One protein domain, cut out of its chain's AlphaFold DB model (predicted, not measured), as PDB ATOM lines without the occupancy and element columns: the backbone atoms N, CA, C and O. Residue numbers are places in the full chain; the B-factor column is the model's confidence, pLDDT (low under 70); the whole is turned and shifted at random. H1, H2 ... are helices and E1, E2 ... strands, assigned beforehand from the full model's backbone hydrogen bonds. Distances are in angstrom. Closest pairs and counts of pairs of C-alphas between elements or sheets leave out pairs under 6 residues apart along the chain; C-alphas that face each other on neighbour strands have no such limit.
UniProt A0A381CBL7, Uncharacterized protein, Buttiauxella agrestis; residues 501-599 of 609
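This is residues 501 to 599 of the 609 residues of an uncharacterized protein of Buttiauxella agrestis (UniProt A0A381CBL7). One long helix, H1, runs along the domain; the hairpin of strands E1 and E2 has E1 beside it, and three shorter helices, H6, H5 and H2, lie roughly aligned with it, making with it a loose four-helix bundle. H3 and the short H4 pack together at the end where H1 begins, and H3, about perpendicular to H1, meets residues 504 to 508 of H1 there. The printed part has 99 residues with six named helices and two named strands, in the order H1, E1, E2, H2, H3, H4, H5, H6; the two-stranded sheet E1 - E2 is antiparallel, and the class is mostly helix. The whole is compact, with a radius of gyration of the C-alphas of 12.5 A, and rounded, with spans of 34 by 29 by 23 A.

Find C-alpha 501 at (221.170, 183.267, 338.392); from there H1 runs to residue 521, 30.5 A away. Next come E1, residues 527 to 532, 15.4 A long, and E2, residues 535 to 539, 13.2 A long. H2 follows at residues 542 to 550, H3 at 552 to 559 and H4 at 565 to 568. Look for H5 at residues 573 to 584, 16.0 A long, beginning at C-alpha 573 (215.478, 184.389, 324.984). H6, residues 591 to 599, ends at C-alpha 599 (202.087, 180.102, 327.364).

Start with H1: C-alphas 507 and 531, the closest of H1 and E1, are 5.6 A apart. E1 and E2 form a hairpin, with N 529 and O 537 at 2.8 A and N 539 and O 527 at 2.8 A, within hydrogen-bond range. H1 touches H3 with residues 504 to 508 alone, about perpendicular at 90 degrees; C-alphas 504 and 559 are closest, 5.0 A. H2 and H3 only just touch, only at the corner, with 3 pairs of C-alphas within 8 A, closest 548 and 554, 5.5 A. H3 touches H4, closest C-alphas 556 and 567, 5.5 A. H2 touches H5 at a shallow tilt of 28 degrees, opposite ways, closest C-alphas 543 and 584, 4.8 A. H5 and H6 form a helical hairpin, touching at H5 residues 575 to 579 alone, closest C-alphas 575 and 597, 7.5 A. H1 touches H6 with residues 513 to 520 alone, at a shallow tilt of 18 degrees, opposite ways; C-alphas 520 and 591 are closest, 6.2 A. In H2, H3, H5 and H6 every O i to N i+4 pair is within hydrogen-bond range, in H1 16 of 17, and H4 is too short for such a pair.

The farthest C-alphas, of Lys 562 and Lys 588, are 34.5 A apart. The printed part has no cut and no long link. Mean pLDDT of the printed part is 88.6; look for values under 70 at residues 523 to 524 and 533 to 534.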
ATOM      1  N   LEU A 501     221.801 183.674 339.646       93.00
ATOM      2  CA  LEU A 501     221.170 183.267 338.392       93.00
ATOM      3  C   LEU A 501     219.646 183.226 338.536       93.00
ATOM      4  O   LEU A 501     218.952 183.965 337.847       93.00
ATOM      5  N   LEU A 502     219.117 182.481 339.515       93.94
ATOM      6  CA  LEU A 502     217.664 182.384 339.723       93.94
ATOM      7  C   LEU A 502     217.031 183.755 340.031       93.94
ATOM      8  O   LEU A 502     215.949 184.081 339.535       93.94
ATOM      9  N   LYS A 503     217.712 184.610 340.809       92.00
ATOM     10  CA  LYS A 503     217.267 185.996 341.066       92.00
ATOM     11  C   LYS A 503     217.204 186.836 339.795       92.00
ATOM     12  O   LYS A 503     216.255 187.607 339.631       92.00
ATOM     13  N   ALA A 504     218.215 186.729 338.942       93.31
ATOM     14  CA  ALA A 504     218.271 187.439 337.678       93.31
ATOM     15  C   ALA A 504     217.213 186.927 336.699       93.31
ATOM     16  O   ALA A 504     216.493 187.744 336.130       93.31
ATOM     17  N   THR A 505     217.022 185.611 336.590       94.12
ATOM     18  CA  THR A 505     215.962 185.012 335.770       94.12
ATOM     19  C   THR A 505     214.581 185.511 336.197       94.12
ATOM     20  O   THR A 505     213.782 185.893 335.349       94.12
ATOM     21  N   ARG A 506     214.299 185.656 337.502       91.75
ATOM     22  CA  ARG A 506     213.041 186.287 337.957       91.75
ATOM     23  C   ARG A 506     212.884 187.735 337.501       91.75
ATOM     24  O   ARG A 506     211.780 188.155 337.167       91.75
ATOM     25  N   LYS A 507     213.957 188.528 337.522       92.19
ATOM     26  CA  LYS A 507     213.920 189.912 337.017       92.19
ATOM     27  C   LYS A 507     213.752 189.939 335.499       92.19
ATOM     28  O   LYS A 507     213.033 190.794 335.004       92.19
ATOM     29  N   TYR A 508     214.357 188.997 334.785       94.56
ATOM     30  CA  TYR A 508     214.142 188.813 333.356       94.56
ATOM     31  C   TYR A 508     212.672 188.497 333.044       94.56
ATOM     32  O   TYR A 508     212.073 189.185 332.224       94.56
ATOM     33  N   LEU A 509     212.043 187.573 333.775       93.56
ATOM     34  CA  LEU A 509     210.611 187.292 333.624       93.56
ATOM     35  C   LEU A 509     209.754 188.539 333.880       93.56
ATOM     36  O   LEU A 509     208.853 188.838 333.103       93.56
ATOM     37  N   LYS A 510     210.073 189.335 334.912       92.31
ATOM     38  CA  LYS A 510     209.411 190.634 335.137       92.31
ATOM     39  C   LYS A 510     209.579 191.588 333.960       92.31
ATOM     40  O   LYS A 510     208.603 192.213 333.565       92.31
ATOM     41  N   LEU A 511     210.796 191.706 333.428       93.69
ATOM     42  CA  LEU A 511     211.100 192.547 332.271       93.69
ATOM     43  C   LEU A 511     210.242 192.151 331.072       93.69
ATOM     44  O   LEU A 511     209.570 193.009 330.509       93.69
ATOM     45  N   VAL A 512     210.233 190.864 330.728       94.56
ATOM     46  CA  VAL A 512     209.508 190.338 329.567       94.56
ATOM     47  C   VAL A 512     208.002 190.503 329.738       94.56
ATOM     48  O   VAL A 512     207.368 191.141 328.908       94.56
ATOM     49  N   PHE A 513     207.420 190.000 330.827       92.75
ATOM     50  CA  PHE A 513     205.964 190.000 331.003       92.75
ATOM     51  C   PHE A 513     205.388 191.417 331.137       92.75
ATOM     52  O   PHE A 513     204.341 191.702 330.560       92.75
ATOM     53  N   GLN A 514     206.075 192.326 331.842       91.06
ATOM     54  CA  GLN A 514     205.631 193.723 331.933       91.06
ATOM     55  C   GLN A 514     205.789 194.460 330.596       91.06
ATOM     56  O   GLN A 514     204.954 195.300 330.271       91.06
ATOM     57  N   ALA A 515     206.822 194.141 329.811       91.88
ATOM     58  CA  ALA A 515     206.985 194.703 328.477       91.88
ATOM     59  C   ALA A 515     205.911 194.209 327.503       91.88
ATOM     60  O   ALA A 515     205.336 195.040 326.808       91.88
ATOM     61  N   LEU A 516     205.598 192.906 327.497       91.44
ATOM     62  CA  LEU A 516     204.516 192.338 326.684       91.44
ATOM     63  C   LEU A 516     203.196 193.064 326.972       91.44
ATOM     64  O   LEU A 516     202.581 193.610 326.058       91.44
ATOM     65  N   ASP A 517     202.829 193.178 328.251       87.25
ATOM     66  CA  ASP A 517     201.615 193.882 328.681       87.25
ATOM     67  C   ASP A 517     201.600 195.369 328.274       87.25
ATOM     68  O   ASP A 517     200.541 195.922 327.971       87.25
ATOM     69  N   ALA A 518     202.753 196.047 328.301       86.94
ATOM     70  CA  ALA A 518     202.857 197.442 327.877       86.94
ATOM     71  C   ALA A 518     202.665 197.577 326.360       86.94
ATOM     72  O   ALA A 518     201.878 198.411 325.913       86.94
ATOM     73  N   THR A 519     203.322 196.721 325.574       87.19
ATOM     74  CA  THR A 519     203.243 196.753 324.107       87.19
ATOM     75  C   THR A 519     201.893 196.296 323.558       87.19
ATOM     76  O   THR A 519     201.491 196.760 322.495       87.19
ATOM     77  N   GLU A 520     201.165 195.439 324.284       84.69
ATOM     78  CA  GLU A 520     199.775 195.069 323.971       84.69
ATOM     79  C   GLU A 520     198.823 196.273 324.071       84.69
ATOM     80  O   GLU A 520     197.859 196.356 323.313       84.69
ATOM     81  N   LYS A 521     199.091 197.213 324.989       80.69
ATOM     82  CA  LYS A 521     198.283 198.430 325.171       80.69
ATOM     83  C   LYS A 521     198.672 199.532 324.197       80.69
ATOM     84  O   LYS A 521     197.800 200.176 323.623       80.69
ATOM     85  N   GLU A 522     199.972 199.762 324.039       79.88
ATOM     86  CA  GLU A 522     200.494 200.840 323.206       79.88
ATOM     87  C   GLU A 522     201.851 200.451 322.601       79.88
ATOM     88  O   GLU A 522     202.879 200.449 323.273       79.88
ATOM     89  N   ALA A 523     201.864 200.145 321.299       68.88
ATOM     90  CA  ALA A 523     203.039 199.625 320.583       68.88
ATOM     91  C   ALA A 523     204.291 200.512 320.699       68.88
ATOM     92  O   ALA A 523     205.414 200.022 320.827       68.88
ATOM     93  N   ASN A 524     204.077 201.827 320.610       69.88
ATOM     94  CA  ASN A 524     205.125 202.844 320.516       69.88
ATOM     95  C   ASN A 524     205.196 203.736 321.764       69.88
ATOM     96  O   ASN A 524     205.937 204.718 321.758       69.88
ATOM     97  N   GLY A 525     204.435 203.405 322.810       81.19
ATOM     98  CA  GLY A 525     204.462 204.123 324.078       81.19
ATOM     99  C   GLY A 525     205.732 203.830 324.878       81.19
ATOM    100  O   GLY A 525     206.470 202.874 324.610       81.19
ATOM    101  N   SER A 526     205.983 204.646 325.901       87.88
ATOM    102  CA  SER A 526     207.057 204.372 326.856       87.88
ATOM    103  C   SER A 526     206.755 203.094 327.642       87.88
ATOM    104  O   SER A 526     205.654 202.931 328.169       87.88
ATOM    105  N   ILE A 527     207.743 202.216 327.786       89.31
ATOM    106  CA  ILE A 527     207.603 200.955 328.518       89.31
ATOM    107  C   ILE A 527     208.185 201.149 329.916       89.31
ATOM    108  O   ILE A 527     209.395 201.310 330.075       89.31
ATOM    109  N   GLN A 528     207.333 201.117 330.939       88.38
ATOM    110  CA  GLN A 528     207.768 201.160 332.334       88.38
ATOM    111  C   GLN A 528     207.827 199.755 332.927       88.38
ATOM    112  O   GLN A 528     206.840 199.023 332.922       88.38
ATOM    113  N   VAL A 529     208.982 199.403 333.485       88.06
ATOM    114  CA  VAL A 529     209.236 198.100 334.099       88.06
ATOM    115  C   VAL A 529     209.730 198.284 335.525       88.06
ATOM    116  O   VAL A 529     210.675 199.021 335.787       88.06
ATOM    117  N   MET A 530     209.137 197.560 336.466       87.06
ATOM    118  CA  MET A 530     209.504 197.578 337.878       87.06
ATOM    119  C   MET A 530     210.123 196.239 338.287       87.06
ATOM    120  O   MET A 530     209.439 195.296 338.696       87.06
ATOM    121  N   LEU A 531     211.452 196.161 338.191       84.19
ATOM    122  CA  LEU A 531     212.222 194.969 338.573       84.19
ATOM    123  C   LEU A 531     212.338 194.827 340.098       84.19
ATOM    124  O   LEU A 531     212.361 193.713 340.633       84.19
ATOM    125  N   GLN A 532     212.380 195.962 340.799       76.19
ATOM    126  CA  GLN A 532     212.456 196.073 342.254       76.19
ATOM    127  C   GLN A 532     211.491 197.156 342.749       76.19
ATOM    128  O   GLN A 532     211.174 198.098 342.026       76.19
ATOM    129  N   GLN A 533     211.005 197.011 343.983       68.12
ATOM    130  CA  GLN A 533     210.055 197.956 344.571       68.12
ATOM    131  C   GLN A 533     210.666 199.359 344.672       68.12
ATOM    132  O   GLN A 533     211.768 199.506 345.190       68.12
ATOM    133  N   GLY A 534     209.940 200.365 344.177       64.94
ATOM    134  CA  GLY A 534     210.349 201.773 344.231       64.94
ATOM    135  C   GLY A 534     211.370 202.209 343.174       64.94
ATOM    136  O   GLY A 534     211.752 203.371 343.176       64.94
ATOM    137  N   MET A 535     211.793 201.322 342.266       75.56
ATOM    138  CA  MET A 535     212.748 201.653 341.198       75.56
ATOM    139  C   MET A 535     212.182 201.274 339.821       75.56
ATOM    140  O   MET A 535     212.482 200.184 339.318       75.56
ATOM    141  N   PRO A 536     211.322 202.122 339.219       82.94
ATOM    142  CA  PRO A 536     210.876 201.922 337.850       82.94
ATOM    143  C   PRO A 536     212.020 202.218 336.878       82.94
ATOM    144  O   PRO A 536     212.774 203.176 337.043       82.94
ATOM    145  N   ARG A 537     212.136 201.393 335.844       88.12
ATOM    146  CA  ARG A 537     212.983 201.640 334.686       88.12
ATOM    147  C   ARG A 537     212.086 201.926 333.496       88.12
ATOM    148  O   ARG A 537     211.214 201.119 333.182       88.12
ATOM    149  N   THR A 538     212.317 203.055 332.848       90.62
ATOM    150  CA  THR A 538     211.560 203.471 331.670       90.62
ATOM    151  C   THR A 538     212.412 203.248 330.433       90.62
ATOM    152  O   THR A 538     213.562 203.675 330.399       90.62
ATOM    153  N   PHE A 539     211.840 202.590 329.433       92.56
ATOM    154  CA  PHE A 539     212.349 202.572 328.069       92.56
ATOM    155  C   PHE A 539     211.483 203.527 327.252       92.56
ATOM    156  O   PHE A 539     210.255 203.455 327.316       92.56
ATOM    157  N   SER A 540     212.106 204.411 326.482       90.12
ATOM    158  CA  SER A 540     211.421 205.446 325.701       90.12
ATOM    159  C   SER A 540     210.440 204.851 324.688       90.12
ATOM    160  O   SER A 540     209.391 205.430 324.436       90.12
ATOM    161  N   HIS A 541     210.775 203.684 324.128       88.38
ATOM    162  CA  HIS A 541     209.962 202.938 323.163       88.38
ATOM    163  C   HIS A 541     210.490 201.501 322.994       88.38
ATOM    164  O   HIS A 541     211.623 201.189 323.390       88.38
ATOM    165  N   VAL A 542     209.743 200.646 322.286       91.19
ATOM    166  CA  VAL A 542     210.097 199.233 322.047       91.19
ATOM    167  C   VAL A 542     211.479 199.017 321.406       91.19
ATOM    168  O   VAL A 542     212.154 198.045 321.738       91.19
ATOM    169  N   LYS A 543     211.978 199.938 320.563       92.06
ATOM    170  CA  LYS A 543     213.319 199.804 319.950       92.06
ATOM    171  C   LYS A 543     214.454 199.843 320.981       92.06
ATOM    172  O   LYS A 543     215.462 199.162 320.813       92.06
ATOM    173  N   GLU A 544     214.288 200.605 322.063       93.88
ATOM    174  CA  GLU A 544     215.287 200.720 323.132       93.88
ATOM    175  C   GLU A 544     215.321 199.431 323.960       93.88
ATOM    176  O   GLU A 544     216.395 198.869 324.200       93.88
ATOM    177  N   LEU A 545     214.139 198.911 324.309       94.06
ATOM    178  CA  LEU A 545     213.998 197.601 324.936       94.06
ATOM    179  C   LEU A 545     214.625 196.505 324.060       94.06
ATOM    180  O   LEU A 545     215.441 195.730 324.554       94.06
ATOM    181  N   ASN A 546     214.319 196.481 322.760       94.62
ATOM    182  CA  ASN A 546     214.878 195.498 321.833       94.62
ATOM    183  C   ASN A 546     216.413 195.576 321.766       94.62
ATOM    184  O   ASN A 546     217.089 194.557 321.864       94.62
ATOM    185  N   SER A 547     216.982 196.789 321.701       94.31
ATOM    186  CA  SER A 547     218.443 196.981 321.729       94.31
ATOM    187  C   SER A 547     219.094 196.444 323.009       94.31
ATOM    188  O   SER A 547     220.233 195.981 322.990       94.31
ATOM    189  N   THR A 548     218.363 196.485 324.125       94.50
ATOM    190  CA  THR A 548     218.812 195.911 325.392       94.50
ATOM    191  C   THR A 548     218.745 194.386 325.346       94.50
ATOM    192  O   THR A 548     219.713 193.733 325.720       94.50
ATOM    193  N   LEU A 549     217.639 193.811 324.868       94.88
ATOM    194  CA  LEU A 549     217.453 192.358 324.784       94.88
ATOM    195  C   LEU A 549     218.469 191.688 323.846       94.88
ATOM    196  O   LEU A 549     218.935 190.584 324.133       94.88
ATOM    197  N   LEU A 550     218.840 192.351 322.747       94.56
ATOM    198  CA  LEU A 550     219.837 191.863 321.786       94.56
ATOM    199  C   LEU A 550     221.282 191.950 322.298       94.56
ATOM    200  O   LEU A 550     222.153 191.270 321.765       94.56
ATOM    201  N   ASN A 551     221.554 192.758 323.325       94.31
ATOM    202  CA  ASN A 551     222.891 192.929 323.881       94.31
ATOM    203  C   ASN A 551     222.999 192.214 325.237       94.31
ATOM    204  O   ASN A 551     222.538 192.731 326.255       94.31
ATOM    205  N   SER A 552     223.648 191.047 325.260       93.00
ATOM    206  CA  SER A 552     223.779 190.201 326.456       93.00
ATOM    207  C   SER A 552     224.409 190.929 327.643       93.00
ATOM    208  O   SER A 552     223.978 190.737 328.776       93.00
ATOM    209  N   MET A 553     225.358 191.840 327.401       93.12
ATOM    210  CA  MET A 553     225.977 192.650 328.452       93.12
ATOM    211  C   MET A 553     224.994 193.650 329.064       93.12
ATOM    212  O   MET A 553     224.880 193.737 330.287       93.12
ATOM    213  N   ARG A 554     224.240 194.378 328.232       92.81
ATOM    214  CA  ARG A 554     223.199 195.297 328.718       92.81
ATOM    215  C   ARG A 554     222.111 194.527 329.454       92.81
ATOM    216  O   ARG A 554     221.738 194.931 330.553       92.81
ATOM    217  N   LEU A 555     221.639 193.416 328.889       94.75
ATOM    218  CA  LEU A 555     220.642 192.558 329.521       94.75
ATOM    219  C   LEU A 555     221.125 192.068 330.890       94.75
ATOM    220  O   LEU A 555     220.419 192.280 331.876       94.75
ATOM    221  N   ALA A 556     222.341 191.510 330.966       93.50
ATOM    222  CA  ALA A 556     222.979 191.069 332.205       93.50
ATOM    223  C   ALA A 556     223.012 192.189 333.253       93.50
ATOM    224  O   ALA A 556     222.570 191.984 334.383       93.50
ATOM    225  N   GLN A 557     223.434 193.398 332.869       92.12
ATOM    226  CA  GLN A 557     223.454 194.563 333.755       92.12
ATOM    227  C   GLN A 557     222.055 194.943 334.263       92.12
ATOM    228  O   GLN A 557     221.889 195.201 335.455       92.12
ATOM    229  N   ILE A 558     221.033 194.953 333.393       91.44
ATOM    230  CA  ILE A 558     219.648 195.283 333.782       91.44
ATOM    231  C   ILE A 558     219.134 194.317 334.853       91.44
ATOM    232  O   ILE A 558     218.532 194.741 335.845       91.44
ATOM    233  N   ILE A 559     219.336 193.016 334.650       92.12
ATOM    234  CA  ILE A 559     218.795 191.984 335.543       92.12
ATOM    235  C   ILE A 559     219.746 191.658 336.707       92.12
ATOM    236  O   ILE A 559     219.343 191.022 337.683       92.12
ATOM    237  N   GLY A 560     220.970 192.184 336.683       90.12
ATOM    238  CA  GLY A 560     221.973 192.027 337.733       90.12
ATOM    239  C   GLY A 560     222.680 190.671 337.717       90.12
ATOM    240  O   GLY A 560     222.928 190.121 338.789       90.12
ATOM    241  N   LEU A 561     222.966 190.134 336.528       90.31
ATOM    242  CA  LEU A 561     223.941 189.056 336.340       90.31
ATOM    243  C   LEU A 561     225.355 189.635 336.314       90.31
ATOM    244  O   LEU A 561     225.574 190.730 335.796       90.31
ATOM    245  N   LYS A 562     226.306 188.889 336.881       83.88
ATOM    246  CA  LYS A 562     227.734 189.226 336.805       83.88
ATOM    247  C   LYS A 562     228.359 188.721 335.508       83.88
ATOM    248  O   LYS A 562     229.148 189.436 334.903       83.88
ATOM    249  N   GLU A 563     227.986 187.516 335.097       84.25
ATOM    250  CA  GLU A 563     228.515 186.861 333.907       84.25
ATOM    251  C   GLU A 563     227.571 187.088 332.729       84.25
ATOM    252  O   GLU A 563     226.356 186.909 332.834       84.25
ATOM    253  N   THR A 564     228.124 187.534 331.603       85.12
ATOM    254  CA  THR A 564     227.342 187.830 330.399       85.12
ATOM    255  C   THR A 564     226.863 186.568 329.694       85.12
ATOM    256  O   THR A 564     225.792 186.592 329.097       85.12
ATOM    257  N   GLU A 565     227.613 185.469 329.799       85.06
ATOM    258  CA  GLU A 565     227.273 184.175 329.192       85.06
ATOM    259  C   GLU A 565     225.978 183.590 329.774       85.06
ATOM    260  O   GLU A 565     225.142 183.059 329.045       85.06
ATOM    261  N   ASP A 566     225.743 183.785 331.073       85.81
ATOM    262  CA  ASP A 566     224.497 183.387 331.734       85.81
ATOM    263  C   ASP A 566     223.269 184.127 331.188       85.81
ATOM    264  O   ASP A 566     222.155 183.598 331.223       85.81
ATOM    265  N   ALA A 567     223.447 185.344 330.659       88.25
ATOM    266  CA  ALA A 567     222.348 186.089 330.056       88.25
ATOM    267  C   ALA A 567     221.874 185.443 328.749       88.25
ATOM    268  O   ALA A 567     220.682 185.494 328.465       88.25
ATOM    269  N   ASP A 568     222.761 184.792 327.990       86.56
ATOM    270  CA  ASP A 568     222.391 184.075 326.763       86.56
ATOM    271  C   ASP A 568     221.715 182.724 327.033       86.56
ATOM    272  O   ASP A 568     221.110 182.139 326.134       86.56
ATOM    273  N   ARG A 569     221.743 182.256 328.287       85.75
ATOM    274  CA  ARG A 569     221.084 181.024 328.750       85.75
ATOM    275  C   ARG A 569     219.713 181.276 329.383       85.75
ATOM    276  O   ARG A 569     219.132 180.364 329.977       85.75
ATOM    277  N   LEU A 570     219.199 182.505 329.304       92.81
ATOM    278  CA  LEU A 570     217.886 182.842 329.848       92.81
ATOM    279  C   LEU A 570     216.762 182.106 329.093       92.81
ATOM    280  O   LEU A 570     216.862 181.913 327.880       92.81
ATOM    281  N   PRO A 571     215.679 181.713 329.788       92.81
ATOM    282  CA  PRO A 571     214.587 180.958 329.180       92.81
ATOM    283  C   PRO A 571     213.948 181.698 328.004       92.81
ATOM    284  O   PRO A 571     213.635 182.879 328.134       92.81
ATOM    285  N   LEU A 572     213.734 180.996 326.887       95.12
ATOM    286  CA  LEU A 572     213.037 181.504 325.693       95.12
ATOM    287  C   LEU A 572     213.591 182.833 325.143       95.12
ATOM    288  O   LEU A 572     212.878 183.641 324.540       95.12
ATOM    289  N   LEU A 573     214.882 183.109 325.364       95.12
ATOM    290  CA  LEU A 573     215.478 184.389 324.984       95.12
ATOM    291  C   LEU A 573     215.430 184.634 323.475       95.12
ATOM    292  O   LEU A 573     215.272 185.779 323.047       95.12
ATOM    293  N   LYS A 574     215.568 183.581 322.667       95.06
ATOM    294  CA  LYS A 574     215.511 183.677 321.208       95.06
ATOM    295  C   LYS A 574     214.120 184.119 320.757       95.06
ATOM    296  O   LYS A 574     214.009 185.071 319.993       95.06
ATOM    297  N   GLU A 575     213.084 183.488 321.290       95.75
ATOM    298  CA  GLU A 575     211.674 183.759 321.020       95.75
ATOM    299  C   GLU A 575     211.312 185.186 321.455       95.75
ATOM    300  O   GLU A 575     210.730 185.950 320.685       95.75
ATOM    301  N   VAL A 576     211.773 185.597 322.643       95.94
ATOM    302  CA  VAL A 576     211.642 186.971 323.147       95.94
ATOM    303  C   VAL A 576     212.328 187.981 322.219       95.94
ATOM    304  O   VAL A 576     211.721 188.989 321.853       95.94
ATOM    305  N   ARG A 577     213.579 187.730 321.806       95.50
ATOM    306  CA  ARG A 577     214.324 188.607 320.881       95.50
ATOM    307  C   ARG A 577     213.611 188.720 319.533       95.50
ATOM    308  O   ARG A 577     213.490 189.827 319.011       95.50
ATOM    309  N   THR A 578     213.109 187.611 318.992       94.31
ATOM    310  CA  THR A 578     212.334 187.592 317.746       94.31
ATOM    311  C   THR A 578     211.055 188.415 317.875       94.31
ATOM    312  O   THR A 578     210.796 189.260 317.018       94.31
ATOM    313  N   HIS A 579     210.299 188.235 318.962       93.62
ATOM    314  CA  HIS A 579     209.061 188.973 319.213       93.62
ATOM    315  C   HIS A 579     209.299 190.492 319.253       93.62
ATOM    316  O   HIS A 579     208.706 191.243 318.476       93.62
ATOM    317  N   PHE A 580     210.222 190.962 320.099       93.62
ATOM    318  CA  PHE A 580     210.481 192.399 320.232       93.62
ATOM    319  C   PHE A 580     211.220 193.003 319.027       93.62
ATOM    320  O   PHE A 580     211.052 194.193 318.759       93.62
ATOM    321  N   SER A 581     211.971 192.211 318.254       93.56
ATOM    322  CA  SER A 581     212.570 192.673 316.995       93.56
ATOM    323  C   SER A 581     211.522 192.915 315.913       93.56
ATOM    324  O   SER A 581     211.610 193.919 315.207       93.56
ATOM    325  N   ALA A 582     210.502 192.056 315.816       90.56
ATOM    326  CA  ALA A 582     209.388 192.266 314.894       90.56
ATOM    327  C   ALA A 582     208.630 193.566 315.216       90.56
ATOM    328  O   ALA A 582     208.365 194.366 314.317       90.56
ATOM    329  N   LEU A 583     208.359 193.828 316.500       89.56
ATOM    330  CA  LEU A 583     207.737 195.082 316.946       89.56
ATOM    331  C   LEU A 583     208.632 196.298 316.670       89.56
ATOM    332  O   LEU A 583     208.176 197.302 316.125       89.56
ATOM    333  N   ALA A 584     209.929 196.204 316.973       89.50
ATOM    334  CA  ALA A 584     210.892 197.272 316.710       89.50
ATOM    335  C   ALA A 584     211.042 197.603 315.211       89.50
ATOM    336  O   ALA A 584     211.330 198.753 314.869       89.50
ATOM    337  N   GLY A 585     210.820 196.621 314.331       85.31
ATOM    338  CA  GLY A 585     210.804 196.767 312.872       85.31
ATOM    339  C   GLY A 585     209.528 197.391 312.295       85.31
ATOM    340  O   GLY A 585     209.414 197.494 311.078       85.31
ATOM    341  N   GLY A 586     208.576 197.813 313.136       80.69
ATOM    342  CA  GLY A 586     207.295 198.388 312.706       80.69
ATOM    343  C   GLY A 586     206.151 197.374 312.612       80.69
ATOM    344  O   GLY A 586     205.075 197.714 312.117       80.69
ATOM    345  N   GLY A 587     206.356 196.142 313.088       78.00
ATOM    346  CA  GLY A 587     205.287 195.163 313.249       78.00
ATOM    347  C   GLY A 587     204.213 195.656 314.221       78.00
ATOM    348  O   GLY A 587     204.499 196.362 315.188       78.00
ATOM    349  N   LYS A 588     202.954 195.285 313.968       76.50
ATOM    350  CA  LYS A 588     201.850 195.602 314.882       76.50
ATOM    351  C   LYS A 588     201.889 194.666 316.098       76.50
ATOM    352  O   LYS A 588     202.138 193.474 315.905       76.50
ATOM    353  N   PRO A 589     201.591 195.155 317.318       72.88
ATOM    354  CA  PRO A 589     201.390 194.288 318.470       72.88
ATOM    355  C   PRO A 589     200.324 193.249 318.162       72.88
ATOM    356  O   PRO A 589     199.215 193.590 317.750       72.88
ATOM    357  N   SER A 590     200.667 191.982 318.358       78.06
ATOM    358  CA  SER A 590     199.717 190.887 318.260       78.06
ATOM    359  C   SER A 590     199.504 190.292 319.644       78.06
ATOM    360  O   SER A 590     200.419 189.714 320.240       78.06
ATOM    361  N   VAL A 591     198.275 190.427 320.149       79.12
ATOM    362  CA  VAL A 591     197.852 189.813 321.416       79.12
ATOM    363  C   VAL A 591     198.024 188.295 321.348       79.12
ATOM    364  O   VAL A 591     198.477 187.697 322.315       79.12
ATOM    365  N   SER A 592     197.763 187.668 320.194       84.62
ATOM    366  CA  SER A 592     197.919 186.217 320.040       84.62
ATOM    367  C   SER A 592     199.379 185.765 320.110       84.62
ATOM    368  O   SER A 592     199.670 184.751 320.735       84.62
ATOM    369  N   GLN A 593     200.316 186.529 319.539       86.38
ATOM    370  CA  GLN A 593     201.747 186.208 319.629       86.38
ATOM    371  C   GLN A 593     202.291 186.410 321.047       86.38
ATOM    372  O   GLN A 593     203.112 185.622 321.507       86.38
ATOM    373  N   SER A 594     201.824 187.449 321.742       88.75
ATOM    374  CA  SER A 594     202.208 187.719 323.132       88.75
ATOM    375  C   SER A 594     201.649 186.657 324.081       88.75
ATOM    376  O   SER A 594     202.367 186.175 324.955       88.75
ATOM    377  N   ALA A 595     200.392 186.246 323.878       88.00
ATOM    378  CA  ALA A 595     199.756 185.160 324.619       88.00
ATOM    379  C   ALA A 595     200.487 183.829 324.414       88.00
ATOM    380  O   ALA A 595     200.814 183.174 325.399       88.00
ATOM    381  N   LYS A 596     200.838 183.489 323.166       90.81
ATOM    382  CA  LYS A 596     201.608 182.278 322.857       90.81
ATOM    383  C   LYS A 596     202.955 182.252 323.584       90.81
ATOM    384  O   LYS A 596     203.308 181.256 324.195       90.81
ATOM    385  N   LEU A 597     203.692 183.362 323.571       93.00
ATOM    386  CA  LEU A 597     204.971 183.434 324.279       93.00
ATOM    387  C   LEU A 597     204.794 183.291 325.802       93.00
ATOM    388  O   LEU A 597     205.597 182.634 326.458       93.00
ATOM    389  N   LYS A 598     203.736 183.882 326.380       91.75
ATOM    390  CA  LYS A 598     203.394 183.715 327.805       91.75
ATOM    391  C   LYS A 598     203.085 182.247 328.143       91.75
ATOM    392  O   LYS A 598     203.498 181.794 329.207       91.75
ATOM    393  N   GLU A 599     202.393 181.536 327.256       88.56
ATOM    394  CA  GLU A 599     202.087 180.102 327.364       88.56
ATOM    395  C   GLU A 599     203.355 179.239 327.300       88.56
ATOM    396  O   GLU A 599     203.587 178.458 328.217       88.56
TER     397      GLU A 599